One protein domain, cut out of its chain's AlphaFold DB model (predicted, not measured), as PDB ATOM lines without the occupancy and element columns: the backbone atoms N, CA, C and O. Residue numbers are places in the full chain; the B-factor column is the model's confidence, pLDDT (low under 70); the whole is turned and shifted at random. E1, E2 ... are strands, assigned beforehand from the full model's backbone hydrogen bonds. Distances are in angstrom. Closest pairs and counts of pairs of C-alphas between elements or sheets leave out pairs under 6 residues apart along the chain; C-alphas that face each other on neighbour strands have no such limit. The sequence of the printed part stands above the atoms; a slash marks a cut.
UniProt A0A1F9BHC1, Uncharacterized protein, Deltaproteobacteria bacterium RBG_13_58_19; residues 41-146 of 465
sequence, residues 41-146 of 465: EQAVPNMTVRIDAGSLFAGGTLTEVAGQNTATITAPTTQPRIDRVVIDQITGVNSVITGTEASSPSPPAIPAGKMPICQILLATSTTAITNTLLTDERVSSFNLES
ATOM      1  N   GLU A  41     387.320 332.205 405.595       98.19
ATOM      2  CA  GLU A  41     386.271 332.312 406.615       98.19
ATOM      3  C   GLU A  41     384.872 332.012 406.049       98.19
ATOM      4  O   GLU A  41     384.599 332.195 404.861       98.19
ATOM      5  N   GLN A  42     383.948 331.571 406.904       98.25
ATOM      6  CA  GLN A  42     382.540 331.445 406.519       98.25
ATOM      7  C   GLN A  42     381.925 332.816 406.200       98.25
ATOM      8  O   GLN A  42     382.321 333.826 406.775       98.25
ATOM      9  N   ALA A  43     380.877 332.844 405.365       95.50
ATOM     10  CA  ALA A  43     380.150 334.081 405.039       95.50
ATOM     11  C   ALA A  43     379.634 334.828 406.287       95.50
ATOM     12  O   ALA A  43     379.597 336.055 406.312       95.50
ATOM     13  N   VAL A  44     379.259 334.076 407.328       96.88
ATOM     14  CA  VAL A  44     379.138 334.576 408.702       96.88
ATOM     15  C   VAL A  44     380.205 333.849 409.522       96.88
ATOM     16  O   VAL A  44     380.029 332.649 409.767       96.88
ATOM     17  N   PRO A  45     381.304 334.523 409.912       97.56
ATOM     18  CA  PRO A  45     382.406 333.883 410.617       97.56
ATOM     19  C   PRO A  45     381.938 333.119 411.858       97.56
ATOM     20  O   PRO A  45     381.180 333.625 412.685       97.56
ATOM     21  N   ASN A  46     382.392 331.877 411.976       98.19
ATOM     22  CA  ASN A  46     382.116 330.981 413.093       98.19
ATOM     23  C   ASN A  46     383.339 330.077 413.326       98.19
ATOM     24  O   ASN A  46     384.393 330.288 412.731       98.19
ATOM     25  N   MET A  47     383.225 329.069 414.188       98.50
ATOM     26  CA  MET A  47     384.327 328.152 414.503       98.50
ATOM     27  C   MET A  47     384.525 327.035 413.454       98.50
ATOM     28  O   MET A  47     384.786 325.886 413.803       98.50
ATOM     29  N   THR A  48     384.378 327.346 412.164       98.56
ATOM     30  CA  THR A  48     384.682 326.441 411.041       98.56
ATOM     31  C   THR A  48     385.421 327.197 409.940       98.56
ATOM     32  O   THR A  48     385.275 328.411 409.815       98.56
ATOM     33  N   VAL A  49     386.180 326.476 409.114       98.50
ATOM     34  CA  VAL A  49     386.831 327.018 407.913       98.50
ATOM     35  C   VAL A  49     386.094 326.521 406.675       98.50
ATOM     36  O   VAL A  49     385.717 325.347 406.596       98.50
ATOM     37  N   ARG A  50     385.870 327.419 405.715       98.44
ATOM     38  CA  ARG A  50     385.361 327.078 404.390       98.44
ATOM     39  C   ARG A  50     386.539 326.709 403.499       98.44
ATOM     40  O   ARG A  50     387.545 327.408 403.473       98.44
ATOM     41  N   ILE A  51     386.395 325.610 402.776       98.12
ATOM     42  CA  ILE A  51     387.352 325.141 401.785       98.12
ATOM     43  C   ILE A  51     386.627 325.137 400.446       98.12
ATOM     44  O   ILE A  51     385.591 324.476 400.295       98.12
ATOM     45  N   ASP A  52     387.148 325.884 399.484       97.12
ATOM     46  CA  ASP A  52     386.579 325.926 398.145       97.12
ATOM     47  C   ASP A  52     386.681 324.583 397.420       97.12
ATOM     48  O   ASP A  52     387.424 323.676 397.802       97.12
ATOM     49  N   ALA A  53     385.883 324.440 396.363       95.69
ATOM     50  CA  ALA A  53     385.967 323.273 395.499       95.69
ATOM     51  C   ALA A  53     387.373 323.152 394.887       95.69
ATOM     52  O   ALA A  53     388.078 324.140 394.670       95.69
ATOM     53  N   GLY A  54     387.776 321.927 394.581       94.38
ATOM     54  CA  GLY A  54     389.066 321.640 393.970       94.38
ATOM     55  C   GLY A  54     389.029 320.325 393.213       94.38
ATOM     56  O   GLY A  54     387.995 319.664 393.136       94.38
ATOM     57  N   SER A  55     390.167 319.928 392.660       93.06
ATOM     58  CA  SER A  55     390.302 318.654 391.959       93.06
ATOM     59  C   SER A  55     391.577 317.945 392.384       93.06
ATOM     60  O   SER A  55     392.601 318.596 392.590       93.06
ATOM     61  N   LEU A  56     391.524 316.620 392.472       91.50
ATOM     62  CA  LEU A  56     392.672 315.762 392.751       91.50
ATOM     63  C   LEU A  56     392.931 314.841 391.566       91.50
ATOM     64  O   LEU A  56     391.990 314.376 390.927       91.50
ATOM     65  N   PHE A  57     394.200 314.556 391.290       88.38
ATOM     66  CA  PHE A  57     394.592 313.536 390.325       88.38
ATOM     67  C   PHE A  57     395.242 312.375 391.076       88.38
ATOM     68  O   PHE A  57     396.402 312.457 391.472       88.38
ATOM     69  N   ALA A  58     394.478 311.307 391.305       84.75
ATOM     70  CA  ALA A  58     394.906 310.151 392.085       84.75
ATOM     71  C   ALA A  58     394.636 308.862 391.301       84.75
ATOM     72  O   ALA A  58     393.558 308.676 390.736       84.75
ATOM     73  N   GLY A  59     395.632 307.973 391.225       81.94
ATOM     74  CA  GLY A  59     395.498 306.692 390.517       81.94
ATOM     75  C   GLY A  59     395.101 306.832 389.040       81.94
ATOM     76  O   GLY A  59     394.328 306.022 388.535       81.94
ATOM     77  N   GLY A  60     395.556 307.892 388.360       83.94
ATOM     78  CA  GLY A  60     395.207 308.179 386.961       83.94
ATOM     79  C   GLY A  60     393.796 308.739 386.746       83.94
ATOM     80  O   GLY A  60     393.404 308.977 385.606       83.94
ATOM     81  N   THR A  61     393.033 308.966 387.818       87.94
ATOM     82  CA  THR A  61     391.677 309.518 387.760       87.94
ATOM     83  C   THR A  61     391.673 310.954 388.272       87.94
ATOM     84  O   THR A  61     392.207 311.247 389.340       87.94
ATOM     85  N   LEU A  62     391.050 311.855 387.509       91.06
ATOM     86  CA  LEU A  62     390.768 313.219 387.947       91.06
ATOM     87  C   LEU A  62     389.437 313.239 388.707       91.06
ATOM     88  O   LEU A  62     388.381 313.005 388.118       91.06
ATOM     89  N   THR A  63     389.482 313.528 390.003       92.69
ATOM     90  CA  THR A  63     388.313 313.588 390.883       92.69
ATOM     91  C   THR A  63     387.997 315.035 391.231       92.69
ATOM     92  O   THR A  63     388.813 315.730 391.835       92.69
ATOM     93  N   GLU A  64     386.798 315.486 390.865       94.50
ATOM     94  CA  GLU A  64     386.259 316.778 391.296       94.50
ATOM     95  C   GLU A  64     385.730 316.666 392.725       94.50
ATOM     96  O   GLU A  64     384.946 315.772 393.050       94.50
ATOM     97  N   VAL A  65     386.144 317.596 393.575       96.25
ATOM     98  CA  VAL A  65     385.797 317.633 394.990       96.25
ATOM     99  C   VAL A  65     384.998 318.904 395.241       96.25
ATOM    100  O   VAL A  65     385.477 320.019 395.029       96.25
ATOM    101  N   ALA A  66     383.753 318.739 395.688       97.06
ATOM    102  CA  ALA A  66     382.903 319.869 396.043       97.06
ATOM    103  C   ALA A  66     383.508 320.673 397.205       97.06
ATOM    104  O   ALA A  66     384.269 320.139 398.012       97.06
ATOM    105  N   GLY A  67     383.139 321.953 397.308       96.75
ATOM    106  CA  GLY A  67     383.525 322.779 398.450       96.75
ATOM    107  C   GLY A  67     383.022 322.176 399.764       96.75
ATOM    108  O   GLY A  67     381.927 321.612 399.825       96.75
ATOM    109  N   GLN A  68     383.826 322.293 400.814       98.38
ATOM    110  CA  GLN A  68     383.599 321.651 402.103       98.38
ATOM    111  C   GLN A  68     383.710 322.659 403.243       98.38
ATOM    112  O   GLN A  68     384.338 323.705 403.119       98.38
ATOM    113  N   ASN A  69     383.124 322.310 404.383       98.38
ATOM    114  CA  ASN A  69     383.393 322.983 405.645       98.38
ATOM    115  C   ASN A  69     384.161 322.018 406.546       98.38
ATOM    116  O   ASN A  69     383.914 320.807 406.509       98.38
ATOM    117  N   THR A  70     385.052 322.547 407.378       98.62
ATOM    118  CA  THR A  70     385.625 321.753 408.466       98.62
ATOM    119  C   THR A  70     384.557 321.396 409.497       98.62
ATOM    120  O   THR A  70     383.523 322.061 409.615       98.62
ATOM    121  N   ALA A  71     384.840 320.383 410.317       97.31
ATOM    122  CA  ALA A  71     384.139 320.225 411.587       97.31
ATOM    123  C   ALA A  71     384.318 321.479 412.470       97.31
ATOM    124  O   ALA A  71     385.211 322.301 412.235       97.31
ATOM    125  N   THR A  72     383.468 321.625 413.492       98.00
ATOM    126  CA  THR A  72     383.603 322.703 414.480       98.00
ATOM    127  C   THR A  72     384.917 322.567 415.239       98.00
ATOM    128  O   THR A  72     385.193 321.538 415.853       98.00
ATOM    129  N   ILE A  73     385.715 323.627 415.210       98.44
ATOM    130  CA  ILE A  73     387.009 323.717 415.873       98.44
ATOM    131  C   ILE A  73     386.780 324.329 417.252       98.44
ATOM    132  O   ILE A  73     386.209 325.403 417.384       98.44
ATOM    133  N   THR A  74     387.184 323.641 418.313       98.12
ATOM    134  CA  THR A  74     386.968 324.149 419.680       98.12
ATOM    135  C   THR A  74     388.075 325.133 420.039       98.12
ATOM    136  O   THR A  74     389.233 324.812 419.810       98.12
ATOM    137  N   ALA A  75     387.777 326.300 420.608       97.81
ATOM    138  CA  ALA A  75     388.830 327.211 421.069       97.81
ATOM    139  C   ALA A  75     389.722 326.540 422.140       97.81
ATOM    140  O   ALA A  75     389.234 325.684 422.885       97.81
ATOM    141  N   PRO A  76     391.018 326.881 422.229       98.25
ATOM    142  CA  PRO A  76     391.843 326.432 423.341       98.25
ATOM    143  C   PRO A  76     391.345 326.999 424.675       98.25
ATOM    144  O   PRO A  76     390.628 327.998 424.718       98.25
ATOM    145  N   THR A  77     391.741 326.373 425.778       98.06
ATOM    146  CA  THR A  77     391.255 326.723 427.123       98.06
ATOM    147  C   THR A  77     392.279 327.473 427.967       98.06
ATOM    148  O   THR A  77     391.890 328.335 428.752       98.06
ATOM    149  N   THR A  78     393.576 327.191 427.806       97.75
ATOM    150  CA  THR A  78     394.633 327.727 428.679       97.75
ATOM    151  C   THR A  78     395.664 328.577 427.945       97.75
ATOM    152  O   THR A  78     396.042 329.633 428.449       97.75
ATOM    153  N   GLN A  79     396.113 328.164 426.760       98.38
ATOM    154  CA  GLN A  79     397.130 328.875 425.975       98.38
ATOM    155  C   GLN A  79     396.776 328.862 424.483       98.38
ATOM    156  O   GLN A  79     396.002 328.009 424.053       98.38
ATOM    157  N   PRO A  80     397.320 329.787 423.667       98.62
ATOM    158  CA  PRO A  80     397.137 329.736 422.222       98.62
ATOM    159  C   PRO A  80     397.570 328.392 421.625       98.62
ATOM    160  O   PRO A  80     398.438 327.703 422.163       98.62
ATOM    161  N   ARG A  81     396.984 328.022 420.486       98.62
ATOM    162  CA  ARG A  81     397.392 326.834 419.724       98.62
ATOM    163  C   ARG A  81     397.256 327.058 418.227       98.62
ATOM    164  O   ARG A  81     396.475 327.907 417.802       98.62
ATOM    165  N   ILE A  82     397.996 326.282 417.445       98.81
ATOM    166  CA  ILE A  82     397.859 326.250 415.988       98.81
ATOM    167  C   ILE A  82     397.217 324.926 415.596       98.81
ATOM    168  O   ILE A  82     397.820 323.876 415.793       98.81
ATOM    169  N   ASP A  83     396.021 324.980 415.020       98.69
ATOM    170  CA  ASP A  83     395.403 323.819 414.378       98.69
ATOM    171  C   ASP A  83     395.759 323.819 412.886       98.69
ATOM    172  O   ASP A  83     396.052 324.868 412.307       98.69
ATOM    173  N   ARG A  84     395.743 322.650 412.243       98.50
ATOM    174  CA  ARG A  84     396.054 322.522 410.812       98.50
ATOM    175  C   ARG A  84     394.916 321.851 410.063       98.50
ATOM    176  O   ARG A  84     394.461 320.777 410.450       98.50
ATOM    177  N   VAL A  85     394.479 322.461 408.969       98.50
ATOM    178  CA  VAL A  85     393.514 321.875 408.036       98.50
ATOM    179  C   VAL A  85     394.280 321.158 406.939       98.50
ATOM    180  O   VAL A  85     395.182 321.724 406.321       98.50
ATOM    181  N   VAL A  86     393.905 319.910 406.689       97.69
ATOM    182  CA  VAL A  86     394.482 319.092 405.624       97.69
ATOM    183  C   VAL A  86     393.387 318.442 404.792       97.69
ATOM    184  O   VAL A  86     392.277 318.225 405.277       97.69
ATOM    185  N   ILE A  87     393.718 318.081 403.557       96.94
ATOM    186  CA  ILE A  87     392.875 317.263 402.683       96.94
ATOM    187  C   ILE A  87     393.537 315.913 402.442       96.94
ATOM    188  O   ILE A  87     394.749 315.817 402.277       96.94
ATOM    189  N   ASP A  88     392.736 314.855 402.424       95.56
ATOM    190  CA  ASP A  88     393.165 313.544 401.961       95.56
ATOM    191  C   ASP A  88     393.509 313.561 400.466       95.56
ATOM    192  O   ASP A  88     392.667 313.909 399.639       95.56
ATOM    193  N   GLN A  89     394.737 313.174 400.115       92.44
ATOM    194  CA  GLN A  89     395.242 313.268 398.739       92.44
ATOM    195  C   GLN A  89     394.541 312.317 397.756       92.44
ATOM    196  O   GLN A  89     394.700 312.479 396.548       92.44
ATOM    197  N   ILE A  90     393.768 311.341 398.246       90.44
ATOM    198  CA  ILE A  90     393.053 310.362 397.417       90.44
ATOM    199  C   ILE A  90     391.570 310.723 397.319       90.44
ATOM    200  O   ILE A  90     390.995 310.727 396.235       90.44
ATOM    201  N   THR A  91     390.936 311.014 398.453       94.69
ATOM    202  CA  THR A  91     389.478 311.184 398.548       94.69
ATOM    203  C   THR A  91     389.025 312.639 398.500       94.69
ATOM    204  O   THR A  91     387.847 312.900 398.263       94.69
ATOM    205  N   GLY A  92     389.918 313.598 398.756       94.94
ATOM    206  CA  GLY A  92     389.559 315.014 398.828       94.94
ATOM    207  C   GLY A  92     388.869 315.432 400.121       94.94
ATOM    208  O   GLY A  92     388.551 316.607 400.279       94.94
ATOM    209  N   VAL A  93     388.641 314.509 401.057       97.44
ATOM    210  CA  VAL A  93     387.965 314.806 402.324       97.44
ATOM    211  C   VAL A  93     388.882 315.630 403.225       97.44
ATOM    212  O   VAL A  93     390.035 315.258 403.460       97.44
ATOM    213  N   ASN A  94     388.364 316.743 403.743       98.19
ATOM    214  CA  ASN A  94     389.092 317.579 404.693       98.19
ATOM    215  C   ASN A  94     389.081 317.000 406.119       98.19
ATOM    216  O   ASN A  94     388.138 316.329 406.534       98.19
ATOM    217  N   SER A  95     390.125 317.300 406.888       98.25
ATOM    218  CA  SER A  95     390.211 316.999 408.319       98.25
ATOM    219  C   SER A  95     391.020 318.068 409.051       98.25
ATOM    220  O   SER A  95     391.907 318.686 408.461       98.25
ATOM    221  N   VAL A  96     390.732 318.265 410.338       98.44
ATOM    222  CA  VAL A  96     391.465 319.191 411.213       98.44
ATOM    223  C   VAL A  96     392.369 318.392 412.142       98.44
ATOM    224  O   VAL A  96     391.923 317.447 412.789       98.44
ATOM    225  N   ILE A  97     393.630 318.792 412.222       98.38
ATOM    226  CA  ILE A  97     394.614 318.264 413.159       98.38
ATOM    227  C   ILE A  97     394.733 319.277 414.287       98.38
ATOM    228  O   ILE A  97     395.192 320.402 414.076       98.38
ATOM    229  N   THR A  98     394.291 318.887 415.477       98.44
ATOM    230  CA  THR A  98     394.369 319.737 416.666       98.44
ATOM    231  C   THR A  98     395.818 319.869 417.123       98.44
ATOM    232  O   THR A  98     396.507 318.865 417.314       98.44
ATOM    233  N   GLY A  99     396.282 321.104 417.288       98.25
ATOM    234  CA  GLY A  99     397.602 321.397 417.832       98.25
ATOM    235  C   GLY A  99     397.664 321.279 419.350       98.25
ATOM    236  O   GLY A  99     396.666 321.060 420.035       98.25
ATOM    237  N   THR A 100     398.864 321.472 419.891       98.31
ATOM    238  CA  THR A 100     399.093 321.524 421.342       98.31
ATOM    239  C   THR A 100     399.066 322.973 421.827       98.31
ATOM    240  O   THR A 100     399.647 323.851 421.189       98.31
ATOM    241  N   GLU A 101     398.390 323.230 422.951       98.56
ATOM    242  CA  GLU A 101     398.370 324.551 423.594       98.56
ATOM    243  C   GLU A 101     399.752 324.908 424.162       98.56
ATOM    244  O   GLU A 101     400.332 324.136 424.927       98.56
ATOM    245  N   ALA A 102     400.278 326.081 423.802       97.88
ATOM    246  CA  ALA A 102     401.557 326.589 424.291       97.88
ATOM    247  C   ALA A 102     401.634 328.119 424.173       97.88
ATOM    248  O   ALA A 102     400.968 328.731 423.341       97.88
ATOM    249  N   SER A 103     402.501 328.755 424.963       96.38
ATOM    250  CA  SER A 103     402.746 330.203 424.892       96.38
ATOM    251  C   SER A 103     403.350 330.639 423.554       96.38
ATOM    252  O   SER A 103     403.208 331.790 423.156       96.38
ATOM    253  N   SER A 104     404.018 329.709 422.869       96.69
ATOM    254  CA  SER A 104     404.528 329.840 421.507       96.69
ATOM    255  C   SER A 104     404.164 328.565 420.740       96.69
ATOM    256  O   SER A 104     404.972 327.633 420.697       96.69
ATOM    257  N   PRO A 105     402.935 328.462 420.208       97.88
ATOM    258  CA  PRO A 105     402.458 327.228 419.601       97.88
ATOM    259  C   PRO A 105     403.198 326.917 418.301       97.88
ATOM    260  O   PRO A 105     403.515 327.815 417.522       97.88
ATOM    261  N   SER A 106     403.445 325.630 418.058       97.44
ATOM    262  CA  SER A 106     403.967 325.123 416.790       97.44
ATOM    263  C   SER A 106     402.876 324.368 416.019       97.44
ATOM    264  O   SER A 106     402.024 323.720 416.638       97.44
ATOM    265  N   PRO A 107     402.868 324.433 414.674       97.00
ATOM    266  CA  PRO A 107     401.907 323.686 413.868       97.00
ATOM    267  C   PRO A 107     402.116 322.166 414.007       97.00
ATOM    268  O   PRO A 107     403.262 321.706 413.969       97.00
ATOM    269  N   PRO A 108     401.047 321.357 414.112       97.56
ATOM    270  CA  PRO A 108     401.159 319.901 414.190       97.56
ATOM    271  C   PRO A 108     401.649 319.313 412.862       97.56
ATOM    272  O   PRO A 108     401.298 319.822 411.802       97.56
ATOM    273  N   ALA A 109     402.426 318.226 412.889       94.69
ATOM    274  CA  ALA A 109     402.971 317.590 411.682       94.69
ATOM    275  C   ALA A 109     401.886 317.197 410.654       94.69
ATOM    276  O   ALA A 109     400.762 316.861 411.023       94.69
ATOM    277  N   ILE A 110     402.231 317.222 409.361       94.00
ATOM    278  CA  ILE A 110     401.337 316.796 408.272       94.00
ATOM    279  C   ILE A 110     401.316 315.256 408.238       94.00
ATOM    280  O   ILE A 110     402.373 314.654 408.048       94.00
ATOM    281  N   PRO A 111     400.158 314.594 408.412       93.88
ATOM    282  CA  PRO A 111     400.067 313.143 408.346       93.88
ATOM    283  C   PRO A 111     400.346 312.629 406.932       93.88
ATOM    284  O   PRO A 111     400.043 313.297 405.942       93.88
ATOM    285  N   ALA A 112     400.871 311.408 406.834       87.50
ATOM    286  CA  ALA A 112     401.099 310.754 405.549       87.50
ATOM    287  C   ALA A 112     399.804 310.670 404.717       87.50
ATOM    288  O   ALA A 112     398.719 310.425 405.252       87.50
ATOM    289  N   GLY A 113     399.921 310.891 403.403       89.44
ATOM    290  CA  GLY A 113     398.786 310.895 402.473       89.44
ATOM    291  C   GLY A 113     397.864 312.116 402.585       89.44
ATOM    292  O   GLY A 113     396.787 312.127 401.987       89.44
ATOM    293  N   LYS A 114     398.253 313.149 403.348       93.56
ATOM    294  CA  LYS A 114     397.496 314.400 403.483       93.56
ATOM    295  C   LYS A 114     398.227 315.572 402.832       93.56
ATOM    296  O   LYS A 114     399.450 315.658 402.852       93.56
ATOM    297  N   MET A 115     397.466 316.487 402.247       92.75
ATOM    298  CA  MET A 115     397.942 317.752 401.690       92.75
ATOM    299  C   MET A 115     397.600 318.889 402.663       92.75
ATOM    300  O   MET A 115     396.431 318.993 403.049       92.75
ATOM    301  N   PRO A 116     398.570 319.724 403.080       95.81
ATOM    302  CA  PRO A 116     398.286 320.875 403.929       95.81
ATOM    303  C   PRO A 116     397.463 321.921 403.168       95.81
ATOM    304  O   PRO A 116     397.720 322.183 401.995       95.81
ATOM    305  N   ILE A 117     396.466 322.502 403.842       96.94
ATOM    306  CA  ILE A 117     395.624 323.576 403.299       96.94
ATOM    307  C   ILE A 117     395.918 324.890 404.014       96.94
ATOM    308  O   ILE A 117     396.301 325.863 403.378       96.94
ATOM    309  N   CYS A 118     395.757 324.930 405.336       98.12
ATOM    310  CA  CYS A 118     396.105 326.104 406.127       98.12
ATOM    311  C   CYS A 118     396.394 325.768 407.587       98.12
ATOM    312  O   CYS A 118     395.943 324.748 408.119       98.12
ATOM    313  N   GLN A 119     397.090 326.688 408.245       98.50
ATOM    314  CA  GLN A 119     397.169 326.780 409.697       98.50
ATOM    315  C   GLN A 119     396.106 327.744 410.220       98.50
ATOM    316  O   GLN A 119     395.754 328.716 409.548       98.50
ATOM    317  N   ILE A 120     395.651 327.500 411.446       98.56
ATOM    318  CA  ILE A 120     394.693 328.339 412.160       98.56
ATOM    319  C   ILE A 120     395.291 328.689 413.518       98.56
ATOM    320  O   ILE A 120     395.397 327.821 414.386       98.56
ATOM    321  N   LEU A 121     395.657 329.953 413.722       98.38
ATOM    322  CA  LEU A 121     396.101 330.430 415.032       98.38
ATOM    323  C   LEU A 121     394.883 330.754 415.905       98.38
ATOM    324  O   LEU A 121     394.119 331.673 415.611       98.38
ATOM    325  N   LEU A 122     394.708 330.010 416.995       98.56
ATOM    326  CA  LEU A 122     393.589 330.158 417.924       98.56
ATOM    327  C   LEU A 122     394.072 330.704 419.267       98.56
ATOM    328  O   LEU A 122     395.005 330.171 419.867       98.56
ATOM    329  N   ALA A 123     393.387 331.728 419.771       98.19
ATOM    330  CA  ALA A 123     393.505 332.204 421.145       98.19
ATOM    331  C   ALA A 123     392.362 331.629 421.999       98.19
ATOM    332  O   ALA A 123     391.350 331.166 421.472       98.19
ATOM    333  N   THR A 124     392.481 331.691 423.327       97.81
ATOM    334  CA  THR A 124     391.451 331.156 424.241       97.81
ATOM    335  C   THR A 124     390.107 331.883 424.134       97.81
ATOM    336  O   THR A 124     389.066 331.331 424.478       97.81
ATOM    337  N   SER A 125     390.112 333.112 423.610       97.19
ATOM    338  CA  SER A 125     388.922 333.929 423.364       97.19
ATOM    339  C   SER A 125     388.381 333.834 421.932       97.19
ATOM    340  O   SER A 125     387.494 334.606 421.575       97.19
ATOM    341  N   THR A 126     388.928 332.967 421.073       98.31
ATOM    342  CA  THR A 126     388.479 332.872 419.678       98.31
ATOM    343  C   THR A 126     387.063 332.297 419.611       98.31
ATOM    344  O   THR A 126     386.836 331.147 419.970       98.31
ATOM    345  N   THR A 127     386.105 333.089 419.125       97.81
ATOM    346  CA  THR A 127     384.704 332.666 418.915       97.81
ATOM    347  C   THR A 127     384.313 332.570 417.439       97.81
ATOM    348  O   THR A 127     383.232 332.081 417.115       97.81
ATOM    349  N   ALA A 128     385.176 333.048 416.543       98.38
ATOM    350  CA  ALA A 128     385.018 332.960 415.100       98.38
ATOM    351  C   ALA A 128     386.392 332.907 414.426       98.38
ATOM    352  O   ALA A 128     387.329 333.572 414.873       98.38
ATOM    353  N   ILE A 129     386.501 332.130 413.349       98.56
ATOM    354  CA  ILE A 129     387.706 332.043 412.527       98.56
ATOM    355  C   ILE A 129     387.554 333.005 411.354       98.56
ATOM    356  O   ILE A 129     386.668 332.831 410.517       98.56
ATOM    357  N   THR A 130     388.415 334.017 411.321       98.38
ATOM    358  CA  THR A 130     388.486 335.009 410.245       98.38
ATOM    359  C   THR A 130     389.684 334.753 409.340       98.38
ATOM    360  O   THR A 130     390.631 334.074 409.738       98.38
ATOM    361  N   ASN A 131     389.704 335.353 408.149       97.88
ATOM    362  CA  ASN A 131     390.827 335.210 407.207       97.88
ATOM    363  C   ASN A 131     392.183 335.619 407.810       97.88
ATOM    364  O   ASN A 131     393.210 335.052 407.464       97.88
ATOM    365  N   THR A 132     392.194 336.565 408.751       97.56
ATOM    366  CA  THR A 132     393.409 337.003 409.460       97.56
ATOM    367  C   THR A 132     394.015 335.942 410.381       97.56
ATOM    368  O   THR A 132     395.172 336.077 410.766       97.56
ATOM    369  N   LEU A 133     393.249 334.912 410.760       97.88
ATOM    370  CA  LEU A 133     393.722 333.786 411.570       97.88
ATOM    371  C   LEU A 133     394.213 332.612 410.715       97.88
ATOM    372  O   LEU A 133     394.747 331.649 411.267       97.88
ATOM    373  N   LEU A 134     394.020 332.680 409.392       98.38
ATOM    374  CA  LEU A 134     394.405 331.640 408.447       98.38
ATOM    375  C   LEU A 134     395.770 331.957 407.839       98.38
ATOM    376  O   LEU A 134     395.996 333.041 407.310       98.38
ATOM    377  N   THR A 135     396.668 330.979 407.869       97.50
ATOM    378  CA  THR A 135     397.896 331.001 407.067       97.50
ATOM    379  C   THR A 135     397.783 329.917 406.010       97.50
ATOM    380  O   THR A 135     397.740 328.739 406.359       97.50
ATOM    381  N   ASP A 136     397.680 330.306 404.740       96.19
ATOM    382  CA  ASP A 136     397.597 329.369 403.615       96.19
ATOM    383  C   ASP A 136     398.912 328.582 403.486       96.19
ATOM    384  O   ASP A 136     399.998 329.162 403.460       96.19
ATOM    385  N   GLU A 137     398.810 327.256 403.438       94.69
ATOM    386  CA  GLU A 137     399.936 326.326 403.307       94.69
ATOM    387  C   GLU A 137     399.875 325.522 402.009       94.69
ATOM    388  O   GLU A 137     400.639 324.570 401.830       94.69
ATOM    389  N   ARG A 138     398.972 325.880 401.088       92.12
ATOM    390  CA  ARG A 138     398.927 325.267 399.766       92.12
ATOM    391  C   ARG A 138     400.179 325.684 399.007       92.12
ATOM    392  O   ARG A 138     400.270 326.780 398.458       92.12
ATOM    393  N   VAL A 139     401.151 324.787 398.956       78.75
ATOM    394  CA  VAL A 139     402.330 324.944 398.110       78.75
ATOM    395  C   VAL A 139     402.148 324.046 396.896       78.75
ATOM    396  O   VAL A 139     401.888 322.852 397.026       78.75
ATOM    397  N   SER A 140     402.337 324.599 395.698       62.25
ATOM    398  CA  SER A 140     402.485 323.825 394.462       62.25
ATOM    399  C   SER A 140     403.860 323.144 394.422       62.25
ATOM    400  O   SER A 140     404.619 323.293 393.468       62.25
ATOM    401  N   SER A 141     404.269 322.488 395.504       52.84
ATOM    402  CA  SER A 141     405.565 321.834 395.560       52.84
ATOM    403  C   SER A 141     405.425 320.469 394.909       52.84
ATOM    404  O   SER A 141     404.901 319.536 395.514       52.84
ATOM    405  N   PHE A 142     405.950 320.353 393.688       53.50
ATOM    406  CA  PHE A 142     406.533 319.106 393.205       53.50
ATOM    407  C   PHE A 142     407.672 318.738 394.160       53.50
ATOM    408  O   PHE A 142     408.838 319.011 393.889       53.50
ATOM    409  N   ASN A 143     407.344 318.202 395.336       55.25
ATOM    410  CA  ASN A 143     408.376 317.677 396.204       55.25
ATOM    411  C   ASN A 143     408.799 316.340 395.602       55.25
ATOM    412  O   ASN A 143     408.090 315.340 395.739       55.25
ATOM    413  N   LEU A 144     409.930 316.353 394.895       59.56
ATOM    414  CA  LEU A 144     410.536 315.163 394.305       59.56
ATOM    415  C   LEU A 144     410.668 314.061 395.366       59.56
ATOM    416  O   LEU A 144     410.392 312.902 395.089       59.56
ATOM    417  N   GLU A 145     410.964 314.439 396.610       59.44
ATOM    418  CA  GLU A 145     411.051 313.532 397.752       59.44
ATOM    419  C   GLU A 145     409.721 312.818 398.038       59.44
ATOM    420  O   GLU A 145     409.718 311.622 398.308       59.44
ATOM    421  N   SER A 146     408.578 313.504 397.901       56.94
ATOM    422  CA  SER A 146     407.246 312.896 398.075       56.94
ATOM    423  C   SER A 146     406.873 311.948 396.933       56.94
ATOM    424  O   SER A 146     406.248 310.919 397.170       56.94
TER     425      SER A 146
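AT A GLANCE: This is residues 41 to 146 of the 465 residues of an uncharacterized protein of Deltaproteobacteria bacterium RBG_13_58_19 (UniProt A0A1F9BHC1). With little regular structure, the printed part is a strongly twisted antiparallel sheet, E5 E4 E6 E7, with long loops round it and the hairpin E2 and E3 at one end. The 106 residues, all strand by class, have no named helix and seven strands, E1 to E7, holding 37 residues. It is compact, with a radius of gyration of the C-alphas of 14.4 A, spanning 46 by 33 by 18 A.

IN THESE COORDINATES: Find C-alpha 49 at (386.831, 327.018, 407.913), beginning E1, residues 49 to 51. Next come E2, 54 to 58; E3, 61 to 65; E4, 81 to 88, 22.6 A; E5, 94 to 97; E6, 114 to 122, 21.7 A; and E7, 134 to 136, ending at (397.597, 329.369, 403.615).

HOW THE PARTS SIT: Within hydrogen-bond range, find N 83 and O 120 for E4 and E6, 3.0 A; N 95 and O 86 for hairpin E4 and E5, 2.8 A; N 119 and O 135 for hairpin E6 and E7, 2.9 A; N 56 and O 63 for E2 and E3, 2.9 A. E1 pairs with no named strand.

THE WHOLE: The printed part has no cut. Links E3 to E4, E5 to E6 and E6 to E7 are long. Residues 140 to 146 have pLDDT under 70.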